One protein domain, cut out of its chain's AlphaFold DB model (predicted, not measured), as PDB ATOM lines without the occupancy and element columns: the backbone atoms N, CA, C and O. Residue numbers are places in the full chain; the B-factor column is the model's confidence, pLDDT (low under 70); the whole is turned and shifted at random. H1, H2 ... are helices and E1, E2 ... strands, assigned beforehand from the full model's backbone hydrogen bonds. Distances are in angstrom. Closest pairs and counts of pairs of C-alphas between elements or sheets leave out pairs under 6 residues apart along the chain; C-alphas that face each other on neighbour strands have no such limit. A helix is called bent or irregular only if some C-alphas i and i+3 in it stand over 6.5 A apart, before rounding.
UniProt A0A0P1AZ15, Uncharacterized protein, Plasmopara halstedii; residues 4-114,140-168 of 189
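This is residues 4 to 114 and 140 to 168 of the 189 residues of an uncharacterized protein of Plasmopara halstedii (UniProt A0A0P1AZ15). A strongly twisted sheet of five strands has its long helix, H2, over one face, with H1 at one end of H2 and H3 at the other, while H4 packs on E7 and E4. Beyond one end of this sheet lies a small two-stranded ribbon, E5 and E6, whose strand E6 runs on into E7. The printed part has 140 residues, with four named helices and seven named strands in the order E1 E2 H1 H2 H3 H4 E3 E4 E5 E6 E7. The large sheet is mixed, in the order E1 E2 E7 E4 E3; the class is mixed, helices and strands. The whole is compact, with a radius of gyration of the C-alphas of 15.6 A and spans of 45 by 36 by 26 A.

E1, residues 4 to 12, and E2, residues 21 to 30, form an antiparallel hairpin, with N 6 and O 27 2.8 A apart. H1, residues 31 to 37, and H2, residues 43 to 60, touch about perpendicular at 90 degrees, closest at the C-alphas of Phe 37 and Gly 47, 5.8 A; H2 does so with residues 43 to 50 alone. H3, residues 62 to 70, and H2 only just touch, only at the corner, with 3 pairs of C-alphas within 8 A, the closest being Leu 58 and Phe 64 at 6.2 A. H1, H2 and H3 are on one face of the large sheet, E1 E2 E7 E4 E3, an arrangement of two layers, one of helices and one the sheet. H4, residues 77 to 84, is close to H3 but not clearly touching, with the C-alphas of Glu 70 and Leu 80 closest at 7.9 A. E3, residues 90 to 93, and E4, residues 98 to 104, form a hairpin, with N 92 and O 99 2.8 A apart. E5, residues 112 to 114, and E6, residues 140 to 143, are antiparallel, with N 114 and O 141 2.8 A apart. E7, residues 145 to 155, bends by 61 degrees at residue 148; it is parallel to E2, N 28 and O 152 2.7 A apart, and antiparallel to E4, N 153 and O 100 2.7 A apart. Every O i to N i+4 pair is within hydrogen-bond range in H2, H3 and H4; H1 has 0 of 3, but 3 of 4 O i to N i+3 pairs.

E1 begins at C-alpha 4 (167.861, 123.042, 130.969) and is 24.2 A long, E2 28.9 A. H1 is only just irregular, C-alphas 32 and 35 being 6.9 A apart. H2 is 25.6 A long, E4 19.3 A and E7 28.2 A, ending at C-alpha 155 (155.729, 122.490, 132.745).

The C-alphas farthest apart, Asn 41 and Arg 75, are 48.7 A apart. Residues 115 to 139 are cut out, and C-alphas 114 and 140 are 5.4 A apart. Of the links that are printed whole, none is long. Mean pLDDT of the printed part is 73.9; 49 residues are under 70, among them 107 to 114 and 140 to 147.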
ATOM      1  N   GLU A   4     167.032 121.909 130.581       78.75
ATOM      2  CA  GLU A   4     167.861 123.042 130.969       78.75
ATOM      3  C   GLU A   4     167.615 123.342 132.441       78.75
ATOM      4  O   GLU A   4     166.475 123.270 132.909       78.75
ATOM      5  N   ARG A   5     168.694 123.603 133.184       82.00
ATOM      6  CA  ARG A   5     168.668 123.837 134.627       82.00
ATOM      7  C   ARG A   5     169.345 125.148 134.982       82.00
ATOM      8  O   ARG A   5     170.520 125.344 134.688       82.00
ATOM      9  N   ASN A   6     168.639 125.925 135.790       80.44
ATOM     10  CA  ASN A   6     169.139 127.123 136.430       80.44
ATOM     11  C   ASN A   6     169.218 126.985 137.940       80.44
ATOM     12  O   ASN A   6     168.470 126.229 138.561       80.44
ATOM     13  N   THR A   7     170.141 127.740 138.529       80.19
ATOM     14  CA  THR A   7     170.319 127.812 139.980       80.19
ATOM     15  C   THR A   7     169.980 129.213 140.460       80.19
ATOM     16  O   THR A   7     170.718 130.153 140.187       80.19
ATOM     17  N   PHE A   8     168.896 129.343 141.220       77.75
ATOM     18  CA  PHE A   8     168.497 130.603 141.838       77.75
ATOM     19  C   PHE A   8     168.760 130.577 143.337       77.75
ATOM     20  O   PHE A   8     168.667 129.539 143.995       77.75
ATOM     21  N   VAL A   9     169.066 131.747 143.889       75.12
ATOM     22  CA  VAL A   9     169.186 131.940 145.332       75.12
ATOM     23  C   VAL A   9     167.974 132.700 145.824       75.12
ATOM     24  O   VAL A   9     167.828 133.894 145.563       75.12
ATOM     25  N   LEU A  10     167.121 132.015 146.578       74.25
ATOM     26  CA  LEU A  10     165.991 132.645 147.230       74.25
ATOM     27  C   LEU A  10     166.353 133.157 148.603       74.25
ATOM     28  O   LEU A  10     166.954 132.467 149.428       74.25
ATOM     29  N   LYS A  11     165.900 134.377 148.860       73.31
ATOM     30  CA  LYS A  11     165.928 134.979 150.179       73.31
ATOM     31  C   LYS A  11     164.639 134.625 150.914       73.31
ATOM     32  O   LYS A  11     163.649 135.340 150.798       73.31
ATOM     33  N   ALA A  12     164.679 133.557 151.699       66.94
ATOM     34  CA  ALA A  12     163.553 133.152 152.524       66.94
ATOM     35  C   ALA A  12     163.496 133.995 153.811       66.94
ATOM     36  O   ALA A  12     164.522 134.251 154.458       66.94
ATOM     37  N   ARG A  13     162.294 134.446 154.184       63.56
ATOM     38  CA  ARG A  13     162.027 135.151 155.445       63.56
ATOM     39  C   ARG A  13     161.050 134.317 156.262       63.56
ATOM     40  O   ARG A  13     159.991 133.990 155.754       63.56
ATOM     41  N   SER A  14     161.399 134.015 157.512       56.34
ATOM     42  CA  SER A  14     160.436 133.421 158.447       56.34
ATOM     43  C   SER A  14     159.489 134.497 158.978       56.34
ATOM     44  O   SER A  14     158.287 134.325 158.886       56.34
ATOM     45  N   ASP A  15     160.022 135.634 159.454       58.94
ATOM     46  CA  ASP A  15     159.248 136.693 160.120       58.94
ATOM     47  C   ASP A  15     159.965 138.060 160.077       58.94
ATOM     48  O   ASP A  15     161.146 138.164 159.712       58.94
ATOM     49  N   VAL A  16     159.272 139.127 160.498       49.97
ATOM     50  CA  VAL A  16     159.851 140.471 160.681       49.97
ATOM     51  C   VAL A  16     160.912 140.422 161.790       49.97
ATOM     52  O   VAL A  16     160.594 140.351 162.970       49.97
ATOM     53  N   GLY A  17     162.190 140.447 161.396       55.69
ATOM     54  CA  GLY A  17     163.342 140.370 162.308       55.69
ATOM     55  C   GLY A  17     163.993 138.985 162.417       55.69
ATOM     56  O   GLY A  17     165.031 138.862 163.065       55.69
ATOM     57  N   ALA A  18     163.440 137.960 161.758       57.97
ATOM     58  CA  ALA A  18     164.047 136.634 161.712       57.97
ATOM     59  C   ALA A  18     165.347 136.614 160.890       57.97
ATOM     60  O   ALA A  18     165.581 137.454 160.011       57.97
ATOM     61  N   LEU A  19     166.190 135.614 161.164       59.84
ATOM     62  CA  LEU A  19     167.387 135.338 160.375       59.84
ATOM     63  C   LEU A  19     167.000 135.148 158.903       59.84
ATOM     64  O   LEU A  19     166.102 134.379 158.573       59.84
ATOM     65  N   GLN A  20     167.686 135.876 158.024       66.00
ATOM     66  CA  GLN A  20     167.527 135.718 156.583       66.00
ATOM     67  C   GLN A  20     168.259 134.450 156.159       66.00
ATOM     68  O   GLN A  20     169.458 134.321 156.423       66.00
ATOM     69  N   HIS A  21     167.549 133.547 155.486       68.38
ATOM     70  CA  HIS A  21     168.135 132.324 154.947       68.38
ATOM     71  C   HIS A  21     168.236 132.428 153.431       68.38
ATOM     72  O   HIS A  21     167.369 133.007 152.773       68.38
ATOM     73  N   ALA A  22     169.319 131.877 152.893       72.31
ATOM     74  CA  ALA A  22     169.475 131.663 151.465       72.31
ATOM     75  C   ALA A  22     169.131 130.202 151.161       72.31
ATOM     76  O   ALA A  22     169.751 129.299 151.727       72.31
ATOM     77  N   LEU A  23     168.153 129.989 150.285       78.69
ATOM     78  CA  LEU A  23     167.750 128.682 149.781       78.69
ATOM     79  C   LEU A  23     168.195 128.562 148.322       78.69
ATOM     80  O   LEU A  23     168.023 129.499 147.544       78.69
ATOM     81  N   THR A  24     168.760 127.416 147.948       83.06
ATOM     82  CA  THR A  24     169.100 127.150 146.546       83.06
ATOM     83  C   THR A  24     167.897 126.516 145.851       83.06
ATOM     84  O   THR A  24     167.481 125.422 146.228       83.06
ATOM     85  N   LEU A  25     167.359 127.177 144.828       84.62
ATOM     86  CA  LEU A  25     166.399 126.583 143.901       84.62
ATOM     87  C   LEU A  25     167.123 126.077 142.659       84.62
ATOM     88  O   LEU A  25     167.804 126.846 141.984       84.62
ATOM     89  N   GLN A  26     166.928 124.810 142.318       86.56
ATOM     90  CA  GLN A  26     167.325 124.256 141.029       86.56
ATOM     91  C   GLN A  26     166.094 124.149 140.136       86.56
ATOM     92  O   GLN A  26     165.326 123.200 140.256       86.56
ATOM     93  N   VAL A  27     165.898 125.115 139.246       86.00
ATOM     94  CA  VAL A  27     164.733 125.153 138.357       86.00
ATOM     95  C   VAL A  27     165.090 124.485 137.041       86.00
ATOM     96  O   VAL A  27     166.102 124.826 136.440       86.00
ATOM     97  N   SER A  28     164.275 123.530 136.607       86.25
ATOM     98  CA  SER A  28     164.512 122.725 135.414       86.25
ATOM     99  C   SER A  28     163.317 122.755 134.463       86.25
ATOM    100  O   SER A  28     162.196 122.421 134.852       86.25
ATOM    101  N   ILE A  29     163.567 123.050 133.190       84.75
ATOM    102  CA  ILE A  29     162.561 123.060 132.119       84.75
ATOM    103  C   ILE A  29     162.969 122.049 131.046       84.75
ATOM    104  O   ILE A  29     164.151 121.797 130.822       84.75
ATOM    105  N   ARG A  30     161.996 121.394 130.409       83.56
ATOM    106  CA  ARG A  30     162.256 120.517 129.256       83.56
ATOM    107  C   ARG A  30     162.649 121.386 128.067       83.56
ATOM    108  O   ARG A  30     161.933 122.337 127.785       83.56
ATOM    109  N   SER A  31     163.702 121.035 127.328       79.50
ATOM    110  CA  SER A  31     164.176 121.886 126.221       79.50
ATOM    111  C   SER A  31     163.085 122.189 125.180       79.50
ATOM    112  O   SER A  31     163.004 123.287 124.649       79.50
ATOM    113  N   GLN A  32     162.179 121.237 124.947       81.75
ATOM    114  CA  GLN A  32     161.017 121.395 124.062       81.75
ATOM    115  C   GLN A  32     159.935 122.367 124.574       81.75
ATOM    116  O   GLN A  32     159.127 122.830 123.778       81.75
ATOM    117  N   ASP A  33     159.892 122.647 125.880       83.12
ATOM    118  CA  ASP A  33     158.909 123.546 126.491       83.12
ATOM    119  C   ASP A  33     159.464 124.963 126.685       83.12
ATOM    120  O   ASP A  33     158.722 125.854 127.082       83.12
ATOM    121  N   LEU A  34     160.754 125.199 126.432       79.81
ATOM    122  CA  LEU A  34     161.363 126.519 126.625       79.81
ATOM    123  C   LEU A  34     160.680 127.590 125.781       79.81
ATOM    124  O   LEU A  34     160.425 128.682 126.271       79.81
ATOM    125  N   THR A  35     160.289 127.253 124.554       79.69
ATOM    126  CA  THR A  35     159.557 128.153 123.652       79.69
ATOM    127  C   THR A  35     158.192 128.573 124.196       79.69
ATOM    128  O   THR A  35     157.691 129.633 123.842       79.69
ATOM    129  N   HIS A  36     157.583 127.791 125.093       80.56
ATOM    130  CA  HIS A  36     156.354 128.198 125.778       80.56
ATOM    131  C   HIS A  36     156.615 129.317 126.797       80.56
ATOM    132  O   HIS A  36     155.742 130.143 127.055       80.56
ATOM    133  N   PHE A  37     157.810 129.346 127.387       79.19
ATOM    134  CA  PHE A  37     158.197 130.317 128.414       79.19
ATOM    135  C   PHE A  37     159.021 131.484 127.855       79.19
ATOM    136  O   PHE A  37     159.121 132.526 128.503       79.19
ATOM    137  N   HIS A  38     159.572 131.335 126.648       72.62
ATOM    138  CA  HIS A  38     160.294 132.357 125.895       72.62
ATOM    139  C   HIS A  38     159.440 132.743 124.682       72.62
ATOM    140  O   HIS A  38     159.523 132.119 123.629       72.62
ATOM    141  N   GLY A  39     158.557 133.731 124.837       57.47
ATOM    142  CA  GLY A  39     157.723 134.199 123.727       57.47
ATOM    143  C   GLY A  39     158.552 134.811 122.586       57.47
ATOM    144  O   GLY A  39     159.552 135.478 122.840       57.47
ATOM    145  N   ASP A  40     158.076 134.642 121.348       54.53
ATOM    146  CA  ASP A  40     158.762 134.949 120.073       54.53
ATOM    147  C   ASP A  40     159.207 136.414 119.863       54.53
ATOM    148  O   ASP A  40     159.918 136.698 118.908       54.53
ATOM    149  N   ASN A  41     158.796 137.367 120.711       53.06
ATOM    150  CA  ASN A  41     159.114 138.795 120.527       53.06
ATOM    151  C   ASN A  41     159.417 139.569 121.827       53.06
ATOM    152  O   ASN A  41     159.736 140.753 121.757       53.06
ATOM    153  N   ASP A  42     159.296 138.940 123.003       57.19
ATOM    154  CA  ASP A  42     159.499 139.600 124.309       57.19
ATOM    155  C   ASP A  42     159.868 138.558 125.387       57.19
ATOM    156  O   ASP A  42     159.176 138.348 126.397       57.19
ATOM    157  N   SER A  43     160.933 137.805 125.098       60.22
ATOM    158  CA  SER A  43     161.430 136.695 125.920       60.22
ATOM    159  C   SER A  43     161.751 137.137 127.353       60.22
ATOM    160  O   SER A  43     161.382 136.445 128.301       60.22
ATOM    161  N   ASP A  44     162.321 138.334 127.517       63.41
ATOM    162  CA  ASP A  44     162.693 138.920 128.810       63.41
ATOM    163  C   ASP A  44     161.466 139.188 129.706       63.41
ATOM    164  O   ASP A  44     161.461 138.915 130.909       63.41
ATOM    165  N   VAL A  45     160.361 139.687 129.145       67.25
ATOM    166  CA  VAL A  45     159.131 139.936 129.918       67.25
ATOM    167  C   VAL A  45     158.415 138.627 130.268       67.25
ATOM    168  O   VAL A  45     157.867 138.492 131.365       67.25
ATOM    169  N   THR A  46     158.426 137.649 129.365       72.50
ATOM    170  CA  THR A  46     157.709 136.373 129.544       72.50
ATOM    171  C   THR A  46     158.419 135.445 130.534       72.50
ATOM    172  O   THR A  46     157.773 134.865 131.415       72.50
ATOM    173  N   GLY A  47     159.752 135.374 130.473       75.94
ATOM    174  CA  GLY A  47     160.567 134.620 131.426       75.94
ATOM    175  C   GLY A  47     160.461 135.180 132.845       75.94
ATOM    176  O   GLY A  47     160.179 134.442 133.791       75.94
ATOM    177  N   ARG A  48     160.555 136.509 133.000       77.69
ATOM    178  CA  ARG A  48     160.376 137.176 134.303       77.69
ATOM    179  C   ARG A  48     158.985 136.963 134.892       77.69
ATOM    180  O   ARG A  48     158.882 136.698 136.088       77.69
ATOM    181  N   LYS A  49     157.926 137.022 134.077       82.75
ATOM    182  CA  LYS A  49     156.555 136.701 134.520       82.75
ATOM    183  C   LYS A  49     156.436 135.254 134.986       82.75
ATOM    184  O   LYS A  49     155.850 135.005 136.033       82.75
ATOM    185  N   THR A  50     157.040 134.321 134.254       84.38
ATOM    186  CA  THR A  50     157.052 132.895 134.610       84.38
ATOM    187  C   THR A  50     157.774 132.662 135.937       84.38
ATOM    188  O   THR A  50     157.261 131.959 136.805       84.38
ATOM    189  N   MET A  51     158.935 133.296 136.132       83.62
ATOM    190  CA  MET A  51     159.669 133.232 137.394       83.62
ATOM    191  C   MET A  51     158.868 133.859 138.539       83.62
ATOM    192  O   MET A  51     158.733 133.248 139.593       83.62
ATOM    193  N   GLN A  52     158.289 135.044 138.338       85.38
ATOM    194  CA  GLN A  52     157.436 135.676 139.344       85.38
ATOM    195  C   GLN A  52     156.271 134.756 139.728       85.38
ATOM    196  O   GLN A  52     156.018 134.550 140.914       85.38
ATOM    197  N   ARG A  53     155.613 134.145 138.739       87.38
ATOM    198  CA  ARG A  53     154.500 133.226 138.965       87.38
ATOM    199  C   ARG A  53     154.922 131.981 139.738       87.38
ATOM    200  O   ARG A  53     154.206 131.560 140.642       87.38
ATOM    201  N   LEU A  54     156.092 131.421 139.428       88.38
ATOM    202  CA  LEU A  54     156.677 130.322 140.193       88.38
ATOM    203  C   LEU A  54     156.854 130.708 141.668       88.38
ATOM    204  O   LEU A  54     156.479 129.933 142.546       88.38
ATOM    205  N   LEU A  55     157.415 131.888 141.945       87.94
ATOM    206  CA  LEU A  55     157.636 132.345 143.318       87.94
ATOM    207  C   LEU A  55     156.320 132.552 144.066       87.94
ATOM    208  O   LEU A  55     156.208 132.101 145.197       87.94
ATOM    209  N   GLU A  56     155.308 133.141 143.425       88.75
ATOM    210  CA  GLU A  56     153.965 133.282 144.005       88.75
ATOM    211  C   GLU A  56     153.341 131.924 144.356       88.75
ATOM    212  O   GLU A  56     152.713 131.779 145.403       88.75
ATOM    213  N   MET A  57     153.523 130.918 143.495       88.44
ATOM    214  CA  MET A  57     153.019 129.565 143.740       88.44
ATOM    215  C   MET A  57     153.746 128.879 144.899       88.44
ATOM    216  O   MET A  57     153.089 128.256 145.726       88.44
ATOM    217  N   LEU A  58     155.075 129.008 144.982       87.94
ATOM    218  CA  LEU A  58     155.853 128.480 146.107       87.94
ATOM    219  C   LEU A  58     155.520 129.214 147.413       87.94
ATOM    220  O   LEU A  58     155.378 128.581 148.453       87.94
ATOM    221  N   ASP A  59     155.339 130.534 147.363       86.25
ATOM    222  CA  ASP A  59     154.979 131.325 148.538       86.25
ATOM    223  C   ASP A  59     153.580 130.964 149.066       86.25
ATOM    224  O   ASP A  59     153.362 130.971 150.277       86.25
ATOM    225  N   GLY A  60     152.645 130.611 148.180       84.38
ATOM    226  CA  GLY A  60     151.306 130.147 148.550       84.38
ATOM    227  C   GLY A  60     151.227 128.688 149.019       84.38
ATOM    228  O   GLY A  60     150.185 128.291 149.539       84.38
ATOM    229  N   ASP A  61     152.280 127.888 148.842       88.19
ATOM    230  CA  ASP A  61     152.269 126.463 149.174       88.19
ATOM    231  C   ASP A  61     152.583 126.209 150.656       88.19
ATOM    232  O   ASP A  61     153.648 126.560 151.168       88.19
ATOM    233  N   GLU A  62     151.661 125.547 151.359       86.12
ATOM    234  CA  GLU A  62     151.796 125.288 152.797       86.12
ATOM    235  C   GLU A  62     153.008 124.405 153.116       86.12
ATOM    236  O   GLU A  62     153.704 124.649 154.104       86.12
ATOM    237  N   ALA A  63     153.299 123.409 152.274       86.06
ATOM    238  CA  ALA A  63     154.438 122.520 152.476       86.06
ATOM    239  C   ALA A  63     155.771 123.261 152.306       86.06
ATOM    240  O   ALA A  63     156.685 123.089 153.119       86.06
ATOM    241  N   PHE A  64     155.868 124.141 151.308       84.88
ATOM    242  CA  PHE A  64     157.027 125.004 151.119       84.88
ATOM    243  C   PHE A  64     157.198 126.006 152.272       84.88
ATOM    244  O   PHE A  64     158.307 126.186 152.783       84.88
ATOM    245  N   GLN A  65     156.114 126.608 152.766       84.00
ATOM    246  CA  GLN A  65     156.167 127.501 153.930       84.00
ATOM    247  C   GLN A  65     156.603 126.770 155.208       84.00
ATOM    248  O   GLN A  65     157.401 127.298 155.990       84.00
ATOM    249  N   LEU A  66     156.127 125.540 155.423       82.94
ATOM    250  CA  LEU A  66     156.584 124.692 156.526       82.94
ATOM    251  C   LEU A  66     158.075 124.375 156.402       82.94
ATOM    252  O   LEU A  66     158.800 124.545 157.379       82.94
ATOM    253  N   LEU A  67     158.556 124.031 155.204       82.81
ATOM    254  CA  LEU A  67     159.979 123.810 154.939       82.81
ATOM    255  C   LEU A  67     160.827 125.038 155.300       82.81
ATOM    256  O   LEU A  67     161.873 124.906 155.937       82.81
ATOM    257  N   VAL A  68     160.384 126.243 154.928       79.75
ATOM    258  CA  VAL A  68     161.085 127.498 155.248       79.75
ATOM    259  C   VAL A  68     161.133 127.755 156.760       79.75
ATOM    260  O   VAL A  68     162.153 128.236 157.269       79.75
ATOM    261  N   ARG A  69     160.069 127.409 157.494       78.12
ATOM    262  CA  ARG A  69     160.014 127.518 158.963       78.12
ATOM    263  C   ARG A  69     160.893 126.482 159.654       78.12
ATOM    264  O   ARG A  69     161.669 126.845 160.534       78.12
ATOM    265  N   GLU A  70     160.812 125.218 159.244       77.62
ATOM    266  CA  GLU A  70     161.646 124.122 159.755       77.62
ATOM    267  C   GLU A  70     163.122 124.381 159.473       77.62
ATOM    268  O   GLU A  70     163.974 124.155 160.332       77.62
ATOM    269  N   MET A  71     163.423 124.972 158.311       73.50
ATOM    270  CA  MET A  71     164.766 125.411 157.980       73.50
ATOM    271  C   MET A  71     165.301 126.396 159.012       73.50
ATOM    272  O   MET A  71     166.511 126.463 159.109       73.50
ATOM    273  N   ASN A  72     164.498 127.127 159.793       67.12
ATOM    274  CA  ASN A  72     165.005 128.015 160.839       67.12
ATOM    275  C   ASN A  72     165.706 127.244 161.980       67.12
ATOM    276  O   ASN A  72     166.684 127.757 162.538       67.12
ATOM    277  N   ASP A  73     165.306 125.997 162.259       68.19
ATOM    278  CA  ASP A  73     165.936 125.146 163.274       68.19
ATOM    279  C   ASP A  73     167.265 124.551 162.769       68.19
ATOM    280  O   ASP A  73     167.345 123.578 162.017       68.19
ATOM    281  N   LEU A  74     168.357 125.185 163.198       58.44
ATOM    282  CA  LEU A  74     169.731 124.897 162.786       58.44
ATOM    283  C   LEU A  74     170.228 123.494 163.152       58.44
ATOM    284  O   LEU A  74     171.180 123.017 162.537       58.44
ATOM    285  N   ARG A  75     169.659 122.853 164.178       62.47
ATOM    286  CA  ARG A  75     170.256 121.641 164.763       62.47
ATOM    287  C   ARG A  75     169.919 120.366 163.998       62.47
ATOM    288  O   ARG A  75     170.610 119.368 164.179       62.47
ATOM    289  N   GLN A  76     168.892 120.397 163.148       67.94
ATOM    290  CA  GLN A  76     168.366 119.205 162.478       67.94
ATOM    291  C   GLN A  76     168.360 119.312 160.951       67.94
ATOM    292  O   GLN A  76     167.790 118.453 160.295       67.94
ATOM    293  N   LEU A  77     169.030 120.305 160.358       70.44
ATOM    294  CA  LEU A  77     168.977 120.539 158.912       70.44
ATOM    295  C   LEU A  77     169.362 119.306 158.071       70.44
ATOM    296  O   LEU A  77     168.672 118.992 157.110       70.44
ATOM    297  N   ASP A  78     170.418 118.573 158.438       70.75
ATOM    298  CA  ASP A  78     170.811 117.357 157.706       70.75
ATOM    299  C   ASP A  78     169.781 116.219 157.864       70.75
ATOM    300  O   ASP A  78     169.608 115.404 156.959       70.75
ATOM    301  N   GLN A  79     169.077 116.152 159.001       73.12
ATOM    302  CA  GLN A  79     167.974 115.204 159.205       73.12
ATOM    303  C   GLN A  79     166.724 115.639 158.436       73.12
ATOM    304  O   GLN A  79     166.053 114.795 157.846       73.12
ATOM    305  N   LEU A  80     166.451 116.944 158.393       75.44
ATOM    306  CA  LEU A  80     165.367 117.541 157.629       75.44
ATOM    307  C   LEU A  80     165.557 117.262 156.140       75.44
ATOM    308  O   LEU A  80     164.659 116.716 155.516       75.44
ATOM    309  N   VAL A  81     166.749 117.526 155.594       74.88
ATOM    310  CA  VAL A  81     167.090 117.217 154.198       74.88
ATOM    311  C   VAL A  81     166.874 115.733 153.908       74.88
ATOM    312  O   VAL A  81     166.186 115.424 152.948       74.88
ATOM    313  N   LYS A  82     167.352 114.826 154.769       75.31
ATOM    314  CA  LYS A  82     167.166 113.369 154.603       75.31
ATOM    315  C   LYS A  82     165.728 112.876 154.730       75.31
ATOM    316  O   LYS A  82     165.409 111.788 154.252       75.31
ATOM    317  N   THR A  83     164.895 113.604 155.466       77.31
ATOM    318  CA  THR A  83     163.485 113.253 155.663       77.31
ATOM    319  C   THR A  83     162.672 113.782 154.492       77.31
ATOM    320  O   THR A  83     161.980 113.011 153.835       77.31
ATOM    321  N   LYS A  84     162.848 115.064 154.157       76.44
ATOM    322  CA  LYS A  84     162.160 115.754 153.063       76.44
ATOM    323  C   LYS A  84     162.596 115.276 151.679       76.44
ATOM    324  O   LYS A  84     161.781 115.274 150.769       76.44
ATOM    325  N   SER A  85     163.836 114.810 151.514       70.81
ATOM    326  CA  SER A  85     164.298 114.181 150.265       70.81
ATOM    327  C   SER A  85     163.589 112.865 149.956       70.81
ATOM    328  O   SER A  85     163.571 112.422 148.810       70.81
ATOM    329  N   LYS A  86     163.012 112.233 150.983       70.31
ATOM    330  CA  LYS A  86     162.216 111.008 150.876       70.31
ATOM    331  C   LYS A  86     160.716 111.289 150.872       70.31
ATOM    332  O   LYS A  86     159.938 110.351 150.704       70.31
ATOM    333  N   GLU A  87     160.312 112.536 151.110       68.25
ATOM    334  CA  GLU A  87     158.913 112.941 151.045       68.25
ATOM    335  C   GLU A  87     158.436 113.058 149.592       68.25
ATOM    336  O   GLU A  87     159.212 113.047 148.636       68.25
ATOM    337  N   CYS A  88     157.112 113.089 149.446       67.56
ATOM    338  CA  CYS A  88     156.425 113.097 148.165       67.56
ATOM    339  C   CYS A  88     156.765 114.349 147.339       67.56
ATOM    340  O   CYS A  88     157.009 115.426 147.878       67.56
ATOM    341  N   VAL A  89     156.713 114.216 146.014       81.81
ATOM    342  CA  VAL A  89     156.820 115.343 145.082       81.81
ATOM    343  C   VAL A  89     155.592 116.235 145.244       81.81
ATOM    344  O   VAL A  89     154.459 115.783 145.060       81.81
ATOM    345  N   HIS A  90     155.803 117.514 145.538       83.25
ATOM    346  CA  HIS A  90     154.722 118.488 145.606       83.25
ATOM    347  C   HIS A  90     154.372 118.957 144.198       83.25
ATOM    348  O   HIS A  90     155.257 119.331 143.432       83.25
ATOM    349  N   THR A  91     153.086 118.927 143.846       86.75
ATOM    350  CA  THR A  91     152.590 119.409 142.551       86.75
ATOM    351  C   THR A  91     151.661 120.592 142.775       86.75
ATOM    352  O   THR A  91     150.659 120.476 143.474       86.75
ATOM    353  N   LEU A  92     151.990 121.716 142.153       86.19
ATOM    354  CA  LEU A  92     151.232 122.954 142.178       86.19
ATOM    355  C   LEU A  92     150.746 123.240 140.759       86.19
ATOM    356  O   LEU A  92     151.532 123.233 139.811       86.19
ATOM    357  N   GLN A  93     149.453 123.500 140.604       86.06
ATOM    358  CA  GLN A  93     148.854 123.783 139.302       86.06
ATOM    359  C   GLN A  93     148.316 125.207 139.266       86.06
ATOM    360  O   GLN A  93     147.643 125.664 140.189       86.06
ATOM    361  N   SER A  94     148.600 125.900 138.171       84.31
ATOM    362  CA  SER A  94     147.966 127.161 137.819       84.31
ATOM    363  C   SER A  94     147.536 127.125 136.349       84.31
ATOM    364  O   SER A  94     148.029 126.286 135.592       84.31
ATOM    365  N   PRO A  95     146.652 128.039 135.913       82.31
ATOM    366  CA  PRO A  95     146.238 128.115 134.512       82.31
ATOM    367  C   PRO A  95     147.394 128.354 133.530       82.31
ATOM    368  O   PRO A  95     147.271 128.026 132.356       82.31
ATOM    369  N   GLU A  96     148.498 128.936 134.002       81.56
ATOM    370  CA  GLU A  96     149.625 129.372 133.172       81.56
ATOM    371  C   GLU A  96     150.793 128.385 133.212       81.56
ATOM    372  O   GLU A  96     151.455 128.182 132.198       81.56
ATOM    373  N   ILE A  97     151.042 127.776 134.375       87.06
ATOM    374  CA  ILE A  97     152.157 126.852 134.611       87.06
ATOM    375  C   ILE A  97     151.763 125.741 135.584       87.06
ATOM    376  O   ILE A  97     151.028 125.971 136.550       87.06
ATOM    377  N   THR A  98     152.328 124.555 135.371       87.81
ATOM    378  CA  THR A  98     152.361 123.482 136.366       87.81
ATOM    379  C   THR A  98     153.769 123.362 136.924       87.81
ATOM    380  O   THR A  98     154.744 123.299 136.175       87.81
ATOM    381  N   VAL A  99     153.880 123.322 138.247       88.06
ATOM    382  CA  VAL A  99     155.145 123.260 138.974       88.06
ATOM    383  C   VAL A  99     155.180 121.979 139.788       88.06
ATOM    384  O   VAL A  99     154.240 121.671 140.513       88.06
ATOM    385  N   GLN A 100     156.282 121.246 139.698       87.81
ATOM    386  CA  GLN A 100     156.598 120.182 140.644       87.81
ATOM    387  C   GLN A 100     157.849 120.554 141.413       87.81
ATOM    388  O   GLN A 100     158.803 121.038 140.810       87.81
ATOM    389  N   TRP A 101     157.877 120.325 142.720       89.12
ATOM    390  CA  TRP A 101     159.069 120.590 143.511       89.12
ATOM    391  C   TRP A 101     159.304 119.522 144.578       89.12
ATOM    392  O   TRP A 101     158.370 118.878 145.056       89.12
ATOM    393  N   GLN A 102     160.573 119.314 144.925       86.75
ATOM    394  CA  GLN A 102     160.985 118.439 146.023       86.75
ATOM    395  C   GLN A 102     162.309 118.911 146.633       86.75
ATOM    396  O   GLN A 102     163.107 119.591 145.981       86.75
ATOM    397  N   VAL A 103     162.579 118.506 147.871       84.62
ATOM    398  CA  VAL A 103     163.902 118.686 148.483       84.62
ATOM    399  C   VAL A 103     164.851 117.624 147.932       84.62
ATOM    400  O   VAL A 103     164.481 116.461 147.816       84.62
ATOM    401  N   VAL A 104     166.080 118.002 147.580       80.75
ATOM    402  CA  VAL A 104     167.088 117.070 147.052       80.75
ATOM    403  C   VAL A 104     168.379 117.115 147.863       80.75
ATOM    404  O   VAL A 104     168.786 118.165 148.359       80.75
ATOM    405  N   GLU A 105     169.041 115.962 147.975       74.44
ATOM    406  CA  GLU A 105     170.341 115.809 148.648       74.44
ATOM    407  C   GLU A 105     171.498 116.214 147.720       74.44
ATOM    408  O   GLU A 105     172.395 115.429 147.426       74.44
ATOM    409  N   GLU A 106     171.466 117.447 147.224       70.56
ATOM    410  CA  GLU A 106     172.531 118.020 146.397       70.56
ATOM    411  C   GLU A 106     173.389 118.988 147.227       70.56
ATOM    412  O   GLU A 106     172.870 119.676 148.112       70.56
ATOM    413  N   PRO A 107     174.699 119.109 146.944       65.00
ATOM    414  CA  PRO A 107     175.505 120.158 147.545       65.00
ATOM    415  C   PRO A 107     174.993 121.523 147.055       65.00
ATOM    416  O   PRO A 107     175.224 121.921 145.914       65.00
ATOM    417  N   GLY A 108     174.274 122.236 147.926       63.12
ATOM    418  CA  GLY A 108     173.870 123.622 147.688       63.12
ATOM    419  C   GLY A 108     175.066 124.568 147.560       63.12
ATOM    420  O   GLY A 108     176.222 124.175 147.735       63.12
ATOM    421  N   LEU A 109     174.800 125.844 147.262       64.25
ATOM    422  CA  LEU A 109     175.879 126.821 147.108       64.25
ATOM    423  C   LEU A 109     176.707 126.938 148.403       64.25
ATOM    424  O   LEU A 109     176.140 127.073 149.487       64.25
ATOM    425  N   PRO A 110     178.049 126.914 148.320       54.34
ATOM    426  CA  PRO A 110     178.904 126.839 149.504       54.34
ATOM    427  C   PRO A 110     178.859 128.116 150.351       54.34
ATOM    428  O   PRO A 110     179.107 128.067 151.554       54.34
ATOM    429  N   SER A 111     178.571 129.272 149.743       58.84
ATOM    430  CA  SER A 111     178.425 130.562 150.424       58.84
ATOM    431  C   SER A 111     177.723 131.574 149.520       58.84
ATOM    432  O   SER A 111     178.052 131.703 148.346       58.84
ATOM    433  N   VAL A 112     176.781 132.326 150.084       62.06
ATOM    434  CA  VAL A 112     176.059 133.425 149.445       62.06
ATOM    435  C   VAL A 112     176.369 134.646 150.286       62.06
ATOM    436  O   VAL A 112     176.258 134.630 151.513       62.06
ATOM    437  N   LEU A 113     176.794 135.712 149.628       60.19
ATOM    438  CA  LEU A 113     177.165 136.948 150.290       60.19
ATOM    439  C   LEU A 113     176.011 137.946 150.186       60.19
ATOM    440  O   LEU A 113     175.593 138.316 149.094       60.19
ATOM    441  N   LEU A 114     175.516 138.427 151.326       58.31
ATOM    442  CA  LEU A 114     174.605 139.566 151.367       58.31
ATOM    443  C   LEU A 114     175.422 140.852 151.318       58.31
ATOM    444  O   LEU A 114     176.268 141.081 152.184       58.31
ATOM    445  N   TYR A 140     180.258 143.035 152.288       57.16
ATOM    446  CA  TYR A 140     179.500 141.810 152.163       57.16
ATOM    447  C   TYR A 140     179.546 141.052 153.489       57.16
ATOM    448  O   TYR A 140     180.582 141.015 154.153       57.16
ATOM    449  N   ARG A 141     178.419 140.461 153.882       61.28
ATOM    450  CA  ARG A 141     178.297 139.569 155.036       61.28
ATOM    451  C   ARG A 141     177.906 138.179 154.540       61.28
ATOM    452  O   ARG A 141     177.046 138.097 153.662       61.28
ATOM    453  N   PRO A 142     178.493 137.101 155.078       58.88
ATOM    454  CA  PRO A 142     178.046 135.759 154.743       58.88
ATOM    455  C   PRO A 142     176.595 135.587 155.195       58.88
ATOM    456  O   PRO A 142     176.267 135.827 156.358       58.88
ATOM    457  N   LEU A 143     175.719 135.197 154.269       58.84
ATOM    458  CA  LEU A 143     174.472 134.546 154.640       58.84
ATOM    459  C   LEU A 143     174.836 133.114 155.031       58.84
ATOM    460  O   LEU A 143     175.587 132.471 154.295       58.84
ATOM    461  N   PRO A 144     174.340 132.599 156.164       54.44
ATOM    462  CA  PRO A 144     174.445 131.178 156.446       54.44
ATOM    463  C   PRO A 144     173.683 130.428 155.349       54.44
ATOM    464  O   PRO A 144     172.453 130.372 155.361       54.44
ATOM    465  N   VAL A 145     174.415 129.911 154.360       54.88
ATOM    466  CA  VAL A 145     173.829 129.092 153.301       54.88
ATOM    467  C   VAL A 145     173.659 127.706 153.858       54.88
ATOM    468  O   VAL A 145     174.612 127.033 154.252       54.88
ATOM    469  N   ARG A 146     172.402 127.316 153.961       59.81
ATOM    470  CA  ARG A 146     172.011 126.002 154.430       59.81
ATOM    471  C   ARG A 146     172.041 125.085 153.211       59.81
ATOM    472  O   ARG A 146     171.606 125.480 152.135       59.81
ATOM    473  N   LYS A 147     172.568 123.870 153.372       63.03
ATOM    474  CA  LYS A 147     172.753 122.857 152.311       63.03
ATOM    475  C   LYS A 147     171.439 122.337 151.701       63.03
ATOM    476  O   LYS A 147     171.440 121.301 151.050       63.03
ATOM    477  N   LEU A 148     170.317 123.007 151.953       73.75
ATOM    478  CA  LEU A 148     169.014 122.594 151.476       73.75
ATOM    479  C   LEU A 148     168.813 123.126 150.060       73.75
ATOM    480  O   LEU A 148     168.827 124.337 149.818       73.75
ATOM    481  N   VAL A 149     168.648 122.191 149.133       80.38
ATOM    482  CA  VAL A 149     168.384 122.463 147.727       80.38
ATOM    483  C   VAL A 149     166.972 121.997 147.420       80.38
ATOM    484  O   VAL A 149     166.602 120.869 147.740       80.38
ATOM    485  N   VAL A 150     166.188 122.865 146.791       85.12
ATOM    486  CA  VAL A 150     164.861 122.519 146.285       85.12
ATOM    487  C   VAL A 150     164.953 122.403 144.773       85.12
ATOM    488  O   VAL A 150     165.268 123.375 144.087       85.12
ATOM    489  N   ALA A 151     164.713 121.203 144.257       86.88
ATOM    490  CA  ALA A 151     164.572 120.975 142.828       86.88
ATOM    491  C   ALA A 151     163.144 121.327 142.414       86.88
ATOM    492  O   ALA A 151     162.187 120.913 143.063       86.88
ATOM    493  N   VAL A 152     163.021 122.096 141.340       87.88
ATOM    494  CA  VAL A 152     161.766 122.594 140.790       87.88
ATOM    495  C   VAL A 152     161.727 122.234 139.313       87.88
ATOM    496  O   VAL A 152     162.681 122.484 138.581       87.88
ATOM    497  N   TRP A 153     160.612 121.694 138.850       87.69
ATOM    498  CA  TRP A 153     160.334 121.442 137.446       87.69
ATOM    499  C   TRP A 153     159.133 122.268 137.012       87.69
ATOM    500  O   TRP A 153     158.086 122.213 137.655       87.69
ATOM    501  N   ILE A 154     159.285 123.011 135.918       87.19
ATOM    502  CA  ILE A 154     158.205 123.809 135.328       87.19
ATOM    503  C   ILE A 154     157.722 123.114 134.059       87.19
ATOM    504  O   ILE A 154     158.527 122.639 133.252       87.19
ATOM    505  N   TYR A 155     156.404 123.066 133.896       86.19
ATOM    506  CA  TYR A 155     155.729 122.490 132.745       86.19
ATOM    507  C   TYR A 155     154.613 123.416 132.251       86.19
ATOM    508  O   TYR A 155     153.947 124.066 133.065       86.19
ATOM    509  N   PRO A 156     154.364 123.458 130.934       84.44
ATOM    510  CA  PRO A 156     153.160 124.065 130.394       84.44
ATOM    511  C   PRO A 156     151.891 123.399 130.956       84.44
ATOM    512  O   PRO A 156     151.906 122.208 131.280       84.44
ATOM    513  N   PRO A 157     150.766 124.124 131.034       79.44
ATOM    514  CA  PRO A 157     149.547 123.658 131.704       79.44
ATOM    515  C   PRO A 157     148.865 122.495 130.967       79.44
ATOM    516  O   PRO A 157     148.087 121.757 131.558       79.44
ATOM    517  N   HIS A 158     149.168 122.311 129.681       77.25
ATOM    518  CA  HIS A 158     148.618 121.253 128.829       77.25
ATOM    519  C   HIS A 158     149.443 119.954 128.851       77.25
ATOM    520  O   HIS A 158     149.119 119.006 128.140       77.25
ATOM    521  N   VAL A 159     150.537 119.907 129.614       78.44
ATOM    522  CA  VAL A 159     151.393 118.724 129.697       78.44
ATOM    523  C   VAL A 159     150.854 117.781 130.763       78.44
ATOM    524  O   VAL A 159     150.864 118.102 131.948       78.44
ATOM    525  N   GLU A 160     150.441 116.585 130.348       68.88
ATOM    526  CA  GLU A 160     150.067 115.523 131.280       68.88
ATOM    527  C   GLU A 160     151.301 115.039 132.051       68.88
ATOM    528  O   GLU A 160     152.259 114.508 131.479       68.88
ATOM    529  N   LEU A 161     151.281 115.246 133.368       69.69
ATOM    530  CA  LEU A 161     152.310 114.751 134.274       69.69
ATOM    531  C   LEU A 161     151.880 113.392 134.828       69.69
ATOM    532  O   LEU A 161     150.755 113.271 135.317       69.69
ATOM    533  N   PRO A 162     152.745 112.363 134.774       58.03
ATOM    534  CA  PRO A 162     152.421 111.088 135.388       58.03
ATOM    535  C   PRO A 162     152.244 111.268 136.910       58.03
ATOM    536  O   PRO A 162     152.996 112.027 137.527       58.03
ATOM    537  N   PRO A 163     151.274 110.568 137.526       53.53
ATOM    538  CA  PRO A 163     150.966 110.684 138.955       53.53
ATOM    539  C   PRO A 163     152.087 110.155 139.865       53.53
ATOM    540  O   PRO A 163     152.148 110.510 141.038       53.53
ATOM    541  N   THR A 164     152.985 109.328 139.330       47.91
ATOM    542  CA  THR A 164     154.177 108.815 140.008       47.91
ATOM    543  C   THR A 164     155.442 109.311 139.323       47.91
ATOM    544  O   THR A 164     155.529 109.360 138.096       47.91
ATOM    545  N   GLY A 165     156.449 109.639 140.134       49.28
ATOM    546  CA  GLY A 165     157.771 110.138 139.738       49.28
ATOM    547  C   GLY A 165     158.631 109.195 138.883       49.28
ATOM    548  O   GLY A 165     159.842 109.380 138.831       49.28
ATOM    549  N   ASP A 166     158.039 108.237 138.163       47.97
ATOM    550  CA  ASP A 166     158.712 107.261 137.290       47.97
ATOM    551  C   ASP A 166     159.456 107.902 136.107       47.97
ATOM    552  O   ASP A 166     160.212 107.244 135.392       47.97
ATOM    553  N   ARG A 167     159.253 109.203 135.873       50.41
ATOM    554  CA  ARG A 167     159.934 109.972 134.826       50.41
ATOM    555  C   ARG A 167     160.329 111.378 135.258       50.41
ATOM    556  O   ARG A 167     160.444 112.251 134.400       50.41
ATOM    557  N   ILE A 168     160.537 111.636 136.549       56.78
ATOM    558  CA  ILE A 168     161.253 112.858 136.935       56.78
ATOM    559  C   ILE A 168     162.726 112.565 136.640       56.78
ATOM    560  O   ILE A 168     163.319 111.747 137.343       56.78
TER     561      ILE A 168